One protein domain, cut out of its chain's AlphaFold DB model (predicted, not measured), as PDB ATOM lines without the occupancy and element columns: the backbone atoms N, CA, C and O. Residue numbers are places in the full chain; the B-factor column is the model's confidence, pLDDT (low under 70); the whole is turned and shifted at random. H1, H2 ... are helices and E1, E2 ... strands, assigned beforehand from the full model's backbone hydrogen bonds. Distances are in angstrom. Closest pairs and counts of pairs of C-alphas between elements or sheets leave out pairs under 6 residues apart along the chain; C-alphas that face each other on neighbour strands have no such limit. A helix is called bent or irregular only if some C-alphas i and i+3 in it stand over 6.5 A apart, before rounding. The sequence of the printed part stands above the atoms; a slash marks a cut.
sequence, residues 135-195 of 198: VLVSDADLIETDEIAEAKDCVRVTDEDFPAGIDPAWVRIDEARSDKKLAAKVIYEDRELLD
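AT A GLANCE: This is residues 135 to 195 of the 198 residues of an uncharacterized protein of Rhizobium sp. BK418 (UniProt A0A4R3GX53). A small two-stranded hairpin, E3 and E4, forms the middle of the domain, with a second hairpin, E1 and E2, packed on it through E1 and E4, and three short helices, H1 to H3, clustered on its other side near E3. The long loop between E3 and E4 reaches to one end of the longest axis. The printed part has 61 residues, in the order E1 E2 E3 E4 H1 H2 H3, and its class is mixed, helices and strands. Both two-stranded sheets are antiparallel. The whole is compact, with a radius of gyration of the C-alphas of 10.4 A, and spans 27 by 24 by 18 A.

IN THESE COORDINATES: E1, residues 135 to 138, begins with C-alpha 135 at (38.056, 33.822, 48.024). E2, residues 144 to 150, is 15.1 A long. E3 is residues 154 to 157 and E4 residues 169 to 172. H1 is residues 173 to 178 and H2 residues 180 to 184. H3, residues 188 to 194, is 10.9 A long and ends with C-alpha 194 at (27.327, 19.634, 48.048); it is irregular, with C-alphas 189 and 192 7.2 A apart.

HOW THE PARTS SIT: In the hairpin E1 and E2, N 135 and O 149 are 2.9 A apart, within hydrogen-bond range. In the hairpin E3 and E4, N 157 and O 169 are 2.8 A apart, also within range. The closest C-alphas of E1 and E4 are those of Val 137 and Trp 170, 5.1 A; those of E3 and H3 are Val 155 and Asp 190, 5.8 A. H1 and H3 touch at Arg 177 and Leu 194, closest C-alphas 6.1 A, about perpendicular at 74 degrees. H1 and H2 touch only at the corner, closest C-alphas Ala 176 and Ala 183, 4.9 A. Every O i to N i+4 pair is within hydrogen-bond range in H1 and H2; H3 has 0 of 3, but 3 of 4 O i to N i+3 pairs.

THE WHOLE: The C-alphas farthest apart, those of Pro 163 and Asp 195, are 27.7 A apart. The printed part has no cut. The link from E3 to E4, 11 residues, is long. Mean pLDDT of the printed part is 90.5; residue 161 and residues 163 to 165 are under 70.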
ATOM      1  N   VAL A 135      37.523  34.722  49.053       96.44
ATOM      2  CA  VAL A 135      38.056  33.822  48.024       96.44
ATOM      3  C   VAL A 135      37.722  34.341  46.631       96.44
ATOM      4  O   VAL A 135      36.685  34.970  46.417       96.44
ATOM      5  N   LEU A 136      38.623  34.092  45.683       95.75
ATOM      6  CA  LEU A 136      38.442  34.465  44.283       95.75
ATOM      7  C   LEU A 136      37.672  33.365  43.555       95.75
ATOM      8  O   LEU A 136      38.161  32.240  43.484       95.75
ATOM      9  N   VAL A 137      36.499  33.698  43.020       96.38
ATOM     10  CA  VAL A 137      35.631  32.729  42.343       96.38
ATOM     11  C   VAL A 137      36.103  32.510  40.907       96.38
ATOM     12  O   VAL A 137      36.357  33.462  40.162       96.38
ATOM     13  N   SER A 138      36.191  31.248  40.517       94.50
ATOM     14  CA  SER A 138      36.408  30.794  39.152       94.50
ATOM     15  C   SER A 138      35.099  30.327  38.521       94.50
ATOM     16  O   SER A 138      34.209  29.844  39.215       94.50
ATOM     17  N   ASP A 139      35.006  30.448  37.200       91.94
ATOM     18  CA  ASP A 139      33.875  29.932  36.427       91.94
ATOM     19  C   ASP A 139      33.932  28.398  36.242       91.94
ATOM     20  O   ASP A 139      34.819  27.706  36.751       91.94
ATOM     21  N   ALA A 140      32.981  27.848  35.479       87.31
ATOM     22  CA  ALA A 140      32.898  26.413  35.186       87.31
ATOM     23  C   ALA A 140      34.123  25.853  34.429       87.31
ATOM     24  O   ALA A 140      34.402  24.652  34.508       87.31
ATOM     25  N   ASP A 141      34.869  26.714  33.728       85.62
ATOM     26  CA  ASP A 141      36.124  26.378  33.050       85.62
ATOM     27  C   ASP A 141      37.348  26.570  33.971       85.62
ATOM     28  O   ASP A 141      38.494  26.417  33.542       85.62
ATOM     29  N   LEU A 142      37.107  26.851  35.257       87.06
ATOM     30  CA  LEU A 142      38.095  27.112  36.304       87.06
ATOM     31  C   LEU A 142      38.957  28.353  36.035       87.06
ATOM     32  O   LEU A 142      40.066  28.473  36.565       87.06
ATOM     33  N   ILE A 143      38.438  29.301  35.255       87.19
ATOM     34  CA  ILE A 143      39.092  30.578  34.980       87.19
ATOM     35  C   ILE A 143      38.685  31.588  36.053       87.19
ATOM     36  O   ILE A 143      37.504  31.810  36.306       87.19
ATOM     37  N   GLU A 144      39.677  32.234  36.668       91.00
ATOM     38  CA  GLU A 144      39.456  33.273  37.680       91.00
ATOM     39  C   GLU A 144      38.614  34.443  37.141       91.00
ATOM     40  O   GLU A 144      39.004  35.123  36.180       91.00
ATOM     41  N   THR A 145      37.509  34.736  37.826       93.94
ATOM     42  CA  THR A 145      36.619  35.870  37.545       93.94
ATOM     43  C   THR A 145      36.950  37.071  38.439       93.94
ATOM     44  O   THR A 145      37.817  37.002  39.300       93.94
ATOM     45  N   ASP A 146      36.289  38.215  38.248       95.50
ATOM     46  CA  ASP A 146      36.426  39.360  39.168       95.50
ATOM     47  C   ASP A 146      35.589  39.212  40.456       95.50
ATOM     48  O   ASP A 146      35.618  40.102  41.310       95.50
ATOM     49  N   GLU A 147      34.832  38.123  40.599       96.44
ATOM     50  CA  GLU A 147      33.964  37.897  41.746       96.44
ATOM     51  C   GLU A 147      34.752  37.441  42.982       96.44
ATOM     52  O   GLU A 147      35.592  36.541  42.925       96.44
ATOM     53  N   ILE A 148      34.436  38.066  44.121       97.38
ATOM     54  CA  ILE A 148      34.935  37.688  45.443       97.38
ATOM     55  C   ILE A 148      33.763  37.195  46.286       97.38
ATOM     56  O   ILE A 148      32.729  37.862  46.384       97.38
ATOM     57  N   ALA A 149      33.955  36.045  46.918       97.38
ATOM     58  CA  ALA A 149      32.973  35.364  47.746       97.38
ATOM     59  C   ALA A 149      33.512  35.104  49.155       97.38
ATOM     60  O   ALA A 149      34.716  35.197  49.383       97.38
ATOM     61  N   GLU A 150      32.626  34.764  50.090       97.50
ATOM     62  CA  GLU A 150      33.044  34.155  51.354       97.50
ATOM     63  C   GLU A 150      33.402  32.687  51.129       97.50
ATOM     64  O   GLU A 150      32.680  31.976  50.428       97.50
ATOM     65  N   ALA A 151      34.473  32.215  51.767       96.81
ATOM     66  CA  ALA A 151      34.934  30.831  51.643       96.81
ATOM     67  C   ALA A 151      33.835  29.802  51.964       96.81
ATOM     68  O   ALA A 151      33.714  28.798  51.270       96.81
ATOM     69  N   LYS A 152      32.995  30.080  52.970       96.62
ATOM     70  CA  LYS A 152      31.876  29.211  53.382       96.62
ATOM     71  C   LYS A 152      30.780  29.030  52.322       96.62
ATOM     72  O   LYS A 152      30.005  28.088  52.427       96.62
ATOM     73  N   ASP A 153      30.696  29.932  51.343       97.00
ATOM     74  CA  ASP A 153      29.690  29.897  50.273       97.00
ATOM     75  C   ASP A 153      30.259  29.256  48.987       97.00
ATOM     76  O   ASP A 153      29.629  29.287  47.923       97.00
ATOM     77  N   CYS A 154      31.469  28.700  49.072       97.50
ATOM     78  CA  CYS A 154      32.224  28.147  47.960       97.50
ATOM     79  C   CYS A 154      32.740  26.741  48.281       97.50
ATOM     80  O   CYS A 154      32.876  26.346  49.436       97.50
ATOM     81  N   VAL A 155      33.091  26.006  47.231       96.94
ATOM     82  CA  VAL A 155      33.838  24.747  47.314       96.94
ATOM     83  C   VAL A 155      35.124  24.838  46.507       96.94
ATOM     84  O   VAL A 155      35.216  25.564  45.512       96.94
ATOM     85  N   ARG A 156      36.126  24.067  46.921       95.56
ATOM     86  CA  ARG A 156      37.398  23.933  46.217       95.56
ATOM     87  C   ARG A 156      37.314  22.869  45.130       95.56
ATOM     88  O   ARG A 156      36.830  21.757  45.347       95.56
ATOM     89  N   VAL A 157      37.854  23.199  43.963       92.19
ATOM     90  CA  VAL A 157      37.813  22.385  42.749       92.19
ATOM     91  C   VAL A 157      39.210  22.240  42.157       92.19
ATOM     92  O   VAL A 157      39.976  23.201  42.075       92.19
ATOM     93  N   THR A 158      39.534  21.027  41.710       88.19
ATOM     94  CA  THR A 158      40.774  20.723  40.983       88.19
ATOM     95  C   THR A 158      40.470  19.902  39.739       88.19
ATOM     96  O   THR A 158      39.675  18.966  39.808       88.19
ATOM     97  N   ASP A 159      41.140  20.195  38.625       81.88
ATOM     98  CA  ASP A 159      41.107  19.337  37.434       81.88
ATOM     99  C   ASP A 159      42.273  18.335  37.422       81.88
ATOM    100  O   ASP A 159      43.282  18.541  38.100       81.88
ATOM    101  N   GLU A 160      42.173  17.270  36.621       71.50
ATOM    102  CA  GLU A 160      43.245  16.270  36.472       71.50
ATOM    103  C   GLU A 160      44.558  16.899  35.973       71.50
ATOM    104  O   GLU A 160      45.651  16.465  36.350       71.50
ATOM    105  N   ASP A 161      44.442  17.963  35.175       68.31
ATOM    106  CA  ASP A 161      45.564  18.701  34.595       68.31
ATOM    107  C   ASP A 161      46.159  19.769  35.537       68.31
ATOM    108  O   ASP A 161      47.164  20.404  35.186       68.31
ATOM    109  N   PHE A 162      45.596  19.979  36.739       71.19
ATOM    110  CA  PHE A 162      46.152  20.946  37.690       71.19
ATOM    111  C   PHE A 162      47.546  20.494  38.157       71.19
ATOM    112  O   PHE A 162      47.725  19.372  38.649       71.19
ATOM    113  N   PRO A 163      48.575  21.358  38.065       69.69
ATOM    114  CA  PRO A 163      49.893  21.014  38.561       69.69
ATOM    115  C   PRO A 163      49.840  20.744  40.067       69.69
ATOM    116  O   PRO A 163      49.310  21.527  40.853       69.69
ATOM    117  N   ALA A 164      50.438  19.629  40.484       67.44
ATOM    118  CA  ALA A 164      50.445  19.243  41.887       67.44
ATOM    119  C   ALA A 164      51.141  20.314  42.752       67.44
ATOM    120  O   ALA A 164      52.346  20.529  42.605       67.44
ATOM    121  N   GLY A 165      50.400  20.928  43.679       69.94
ATOM    122  CA  GLY A 165      50.885  21.992  44.570       69.94
ATOM    123  C   GLY A 165      50.407  23.404  44.216       69.94
ATOM    124  O   GLY A 165      50.852  24.350  44.858       69.94
ATOM    125  N   ILE A 166      49.541  23.544  43.212       77.25
ATOM    126  CA  ILE A 166      48.753  24.760  42.997       77.25
ATOM    127  C   ILE A 166      47.531  24.726  43.917       77.25
ATOM    128  O   ILE A 166      46.941  23.663  44.124       77.25
ATOM    129  N   ASP A 167      47.187  25.887  44.472       82.88
ATOM    130  CA  ASP A 167      45.990  26.051  45.291       82.88
ATOM    131  C   ASP A 167      44.739  25.730  44.441       82.88
ATOM    132  O   ASP A 167      44.656  26.186  43.297       82.88
ATOM    133  N   PRO A 168      43.775  24.940  44.953       89.88
ATOM    134  CA  PRO A 168      42.528  24.669  44.246       89.88
ATOM    135  C   PRO A 168      41.799  25.949  43.826       89.88
ATOM    136  O   PRO A 168      41.846  26.960  44.532       89.88
ATOM    137  N   ALA A 169      41.081  25.881  42.706       92.19
ATOM    138  CA  ALA A 169      40.157  26.938  42.320       92.19
ATOM    139  C   ALA A 169      38.952  26.940  43.269       92.19
ATOM    140  O   ALA A 169      38.552  25.886  43.762       92.19
ATOM    141  N   TRP A 170      38.361  28.106  43.509       96.12
ATOM    142  CA  TRP A 170      37.119  28.215  44.272       96.12
ATOM    143  C   TRP A 170      35.965  28.436  43.316       96.12
ATOM    144  O   TRP A 170      36.058  29.287  42.440       96.12
ATOM    145  N   VAL A 171      34.876  27.707  43.498       97.06
ATOM    146  CA  VAL A 171      33.629  27.922  42.756       97.06
ATOM    147  C   VAL A 171      32.478  28.018  43.741       97.06
ATOM    148  O   VAL A 171      32.576  27.513  44.863       97.06
ATOM    149  N   ARG A 172      31.381  28.654  43.343       97.44
ATOM    150  CA  ARG A 172      30.208  28.754  44.209       97.44
ATOM    151  C   ARG A 172      29.555  27.386  44.427       97.44
ATOM    152  O   ARG A 172      29.521  26.551  43.520       97.44
ATOM    153  N   ILE A 173      29.027  27.159  45.634       96.69
ATOM    154  CA  ILE A 173      28.343  25.899  45.981       96.69
ATOM    155  C   ILE A 173      27.134  25.659  45.066       96.69
ATOM    156  O   ILE A 173      26.928  24.541  44.600       96.69
ATOM    157  N   ASP A 174      26.340  26.692  44.786       95.25
ATOM    158  CA  ASP A 174      25.149  26.600  43.934       95.25
ATOM    159  C   ASP A 174      25.502  26.264  42.477       95.25
ATOM    160  O   ASP A 174      24.880  25.378  41.883       95.25
ATOM    161  N   GLU A 175      26.548  26.880  41.928       94.56
ATOM    162  CA  GLU A 175      27.081  26.529  40.611       94.56
ATOM    163  C   GLU A 175      27.558  25.073  40.571       94.56
ATOM    164  O   GLU A 175      27.141  24.314  39.689       94.56
ATOM    165  N   ALA A 176      28.349  24.646  41.562       94.62
ATOM    166  CA  ALA A 176      28.831  23.269  41.669       94.62
ATOM    167  C   ALA A 176      27.684  22.255  41.792       94.62
ATOM    168  O   ALA A 176      27.735  21.206  41.155       94.62
ATOM    169  N   ARG A 177      26.623  22.564  42.547       94.94
ATOM    170  CA  ARG A 177      25.420  21.715  42.646       94.94
ATOM    171  C   ARG A 177      24.661  21.627  41.323       94.94
ATOM    172  O   ARG A 177      24.112  20.575  40.991       94.94
ATOM    173  N   SER A 178      24.623  22.719  40.562       93.38
ATOM    174  CA  SER A 178      23.890  22.785  39.296       93.38
ATOM    175  C   SER A 178      24.593  22.055  38.140       93.38
ATOM    176  O   SER A 178      23.917  21.504  37.265       93.38
ATOM    177  N   ASP A 179      25.930  21.984  38.150       93.31
ATOM    178  CA  ASP A 179      26.731  21.324  37.115       93.31
ATOM    179  C   ASP A 179      27.402  20.038  37.626       93.31
ATOM    180  O   ASP A 179      28.410  20.049  38.331       93.31
ATOM    181  N   LYS A 180      26.903  18.888  37.155       91.31
ATOM    182  CA  LYS A 180      27.452  17.561  37.489       91.31
ATOM    183  C   LYS A 180      28.932  17.392  37.146       91.31
ATOM    184  O   LYS A 180      29.613  16.609  37.806       91.31
ATOM    185  N   LYS A 181      29.429  18.051  36.094       90.25
ATOM    186  CA  LYS A 181      30.852  17.988  35.733       90.25
ATOM    187  C   LYS A 181      31.687  18.761  36.739       90.25
ATOM    188  O   LYS A 181      32.752  18.281  37.111       90.25
ATOM    189  N   LEU A 182      31.199  19.918  37.178       90.75
ATOM    190  CA  LEU A 182      31.877  20.736  38.173       90.75
ATOM    191  C   LEU A 182      31.861  20.053  39.546       90.75
ATOM    192  O   LEU A 182      32.916  19.907  40.156       90.75
ATOM    193  N   ALA A 183      30.713  19.503  39.959       93.44
ATOM    194  CA  ALA A 183      30.578  18.691  41.172       93.44
ATOM    195  C   ALA A 183      31.597  17.541  41.234       93.44
ATOM    196  O   ALA A 183      32.192  17.279  42.277       93.44
ATOM    197  N   ALA A 184      31.843  16.858  40.110       91.19
ATOM    198  CA  ALA A 184      32.792  15.746  40.054       91.19
ATOM    199  C   ALA A 184      34.254  16.170  40.300       91.19
ATOM    200  O   ALA A 184      35.059  15.344  40.736       91.19
ATOM    201  N   LYS A 185      34.585  17.441  40.043       91.88
ATOM    202  CA  LYS A 185      35.920  18.024  40.241       91.88
ATOM    203  C   LYS A 185      36.129  18.594  41.654       91.88
ATOM    204  O   LYS A 185      37.246  18.996  41.985       91.88
ATOM    205  N   VAL A 186      35.084  18.638  42.488       94.06
ATOM    206  CA  VAL A 186      35.181  19.104  43.880       94.06
ATOM    207  C   VAL A 186      36.086  18.169  44.679       94.06
ATOM    208  O   VAL A 186      35.962  16.933  44.614       94.06
ATOM    209  N   ILE A 187      37.024  18.773  45.416       93.06
ATOM    210  CA  ILE A 187      37.988  18.034  46.231       93.06
ATOM    211  C   ILE A 187      37.267  17.260  47.326       93.06
ATOM    212  O   ILE A 187      36.182  17.637  47.759       93.06
ATOM    213  N   TYR A 188      37.876  16.169  47.779       91.69
ATOM    214  CA  TYR A 188      37.229  15.237  48.697       91.69
ATOM    215  C   TYR A 188      36.700  15.916  49.970       91.69
ATOM    216  O   TYR A 188      35.587  15.620  50.388       91.69
ATOM    217  N   GLU A 189      37.469  16.848  50.529       93.62
ATOM    218  CA  GLU A 189      37.182  17.562  51.774       93.62
ATOM    219  C   GLU A 189      35.935  18.455  51.711       93.62
ATOM    220  O   GLU A 189      35.322  18.695  52.745       93.62
ATOM    221  N   ASP A 190      35.555  18.928  50.521       95.50
ATOM    222  CA  ASP A 190      34.440  19.870  50.347       95.50
ATOM    223  C   ASP A 190      33.191  19.193  49.766       95.50
ATOM    224  O   ASP A 190      32.158  19.837  49.595       95.50
ATOM    225  N   ARG A 191      33.245  17.887  49.459       92.94
ATOM    226  CA  ARG A 191      32.111  17.165  48.851       92.94
ATOM    227  C   ARG A 191      30.876  17.147  49.735       92.94
ATOM    228  O   ARG A 191      29.774  17.225  49.213       92.94
ATOM    229  N   GLU A 192      31.081  17.089  51.045       93.69
ATOM    230  CA  GLU A 192      30.012  17.092  52.049       93.69
ATOM    231  C   GLU A 192      29.158  18.367  51.955       93.69
ATOM    232  O   GLU A 192      27.972  18.347  52.255       93.69
ATOM    233  N   LEU A 193      29.742  19.475  51.479       92.50
ATOM    234  CA  LEU A 193      29.048  20.753  51.305       92.50
ATOM    235  C   LEU A 193      28.084  20.739  50.108       92.50
ATOM    236  O   LEU A 193      27.225  21.615  49.990       92.50
ATOM    237  N   LEU A 194      28.224  19.775  49.194       91.00
ATOM    238  CA  LEU A 194      27.327  19.634  48.048       91.00
ATOM    239  C   LEU A 194      26.065  18.847  48.381       91.00
ATOM    240  O   LEU A 194      25.084  19.001  47.655       91.00
ATOM    241  N   ASP A 195      26.089  18.039  49.440       87.00
ATOM    242  CA  ASP A 195      24.922  17.292  49.885       87.00
ATOM    243  C   ASP A 195      23.883  18.287  50.436       87.00
ATOM    244  O   ASP A 195      24.218  19.240  51.147       87.00
TER     245      ASP A 195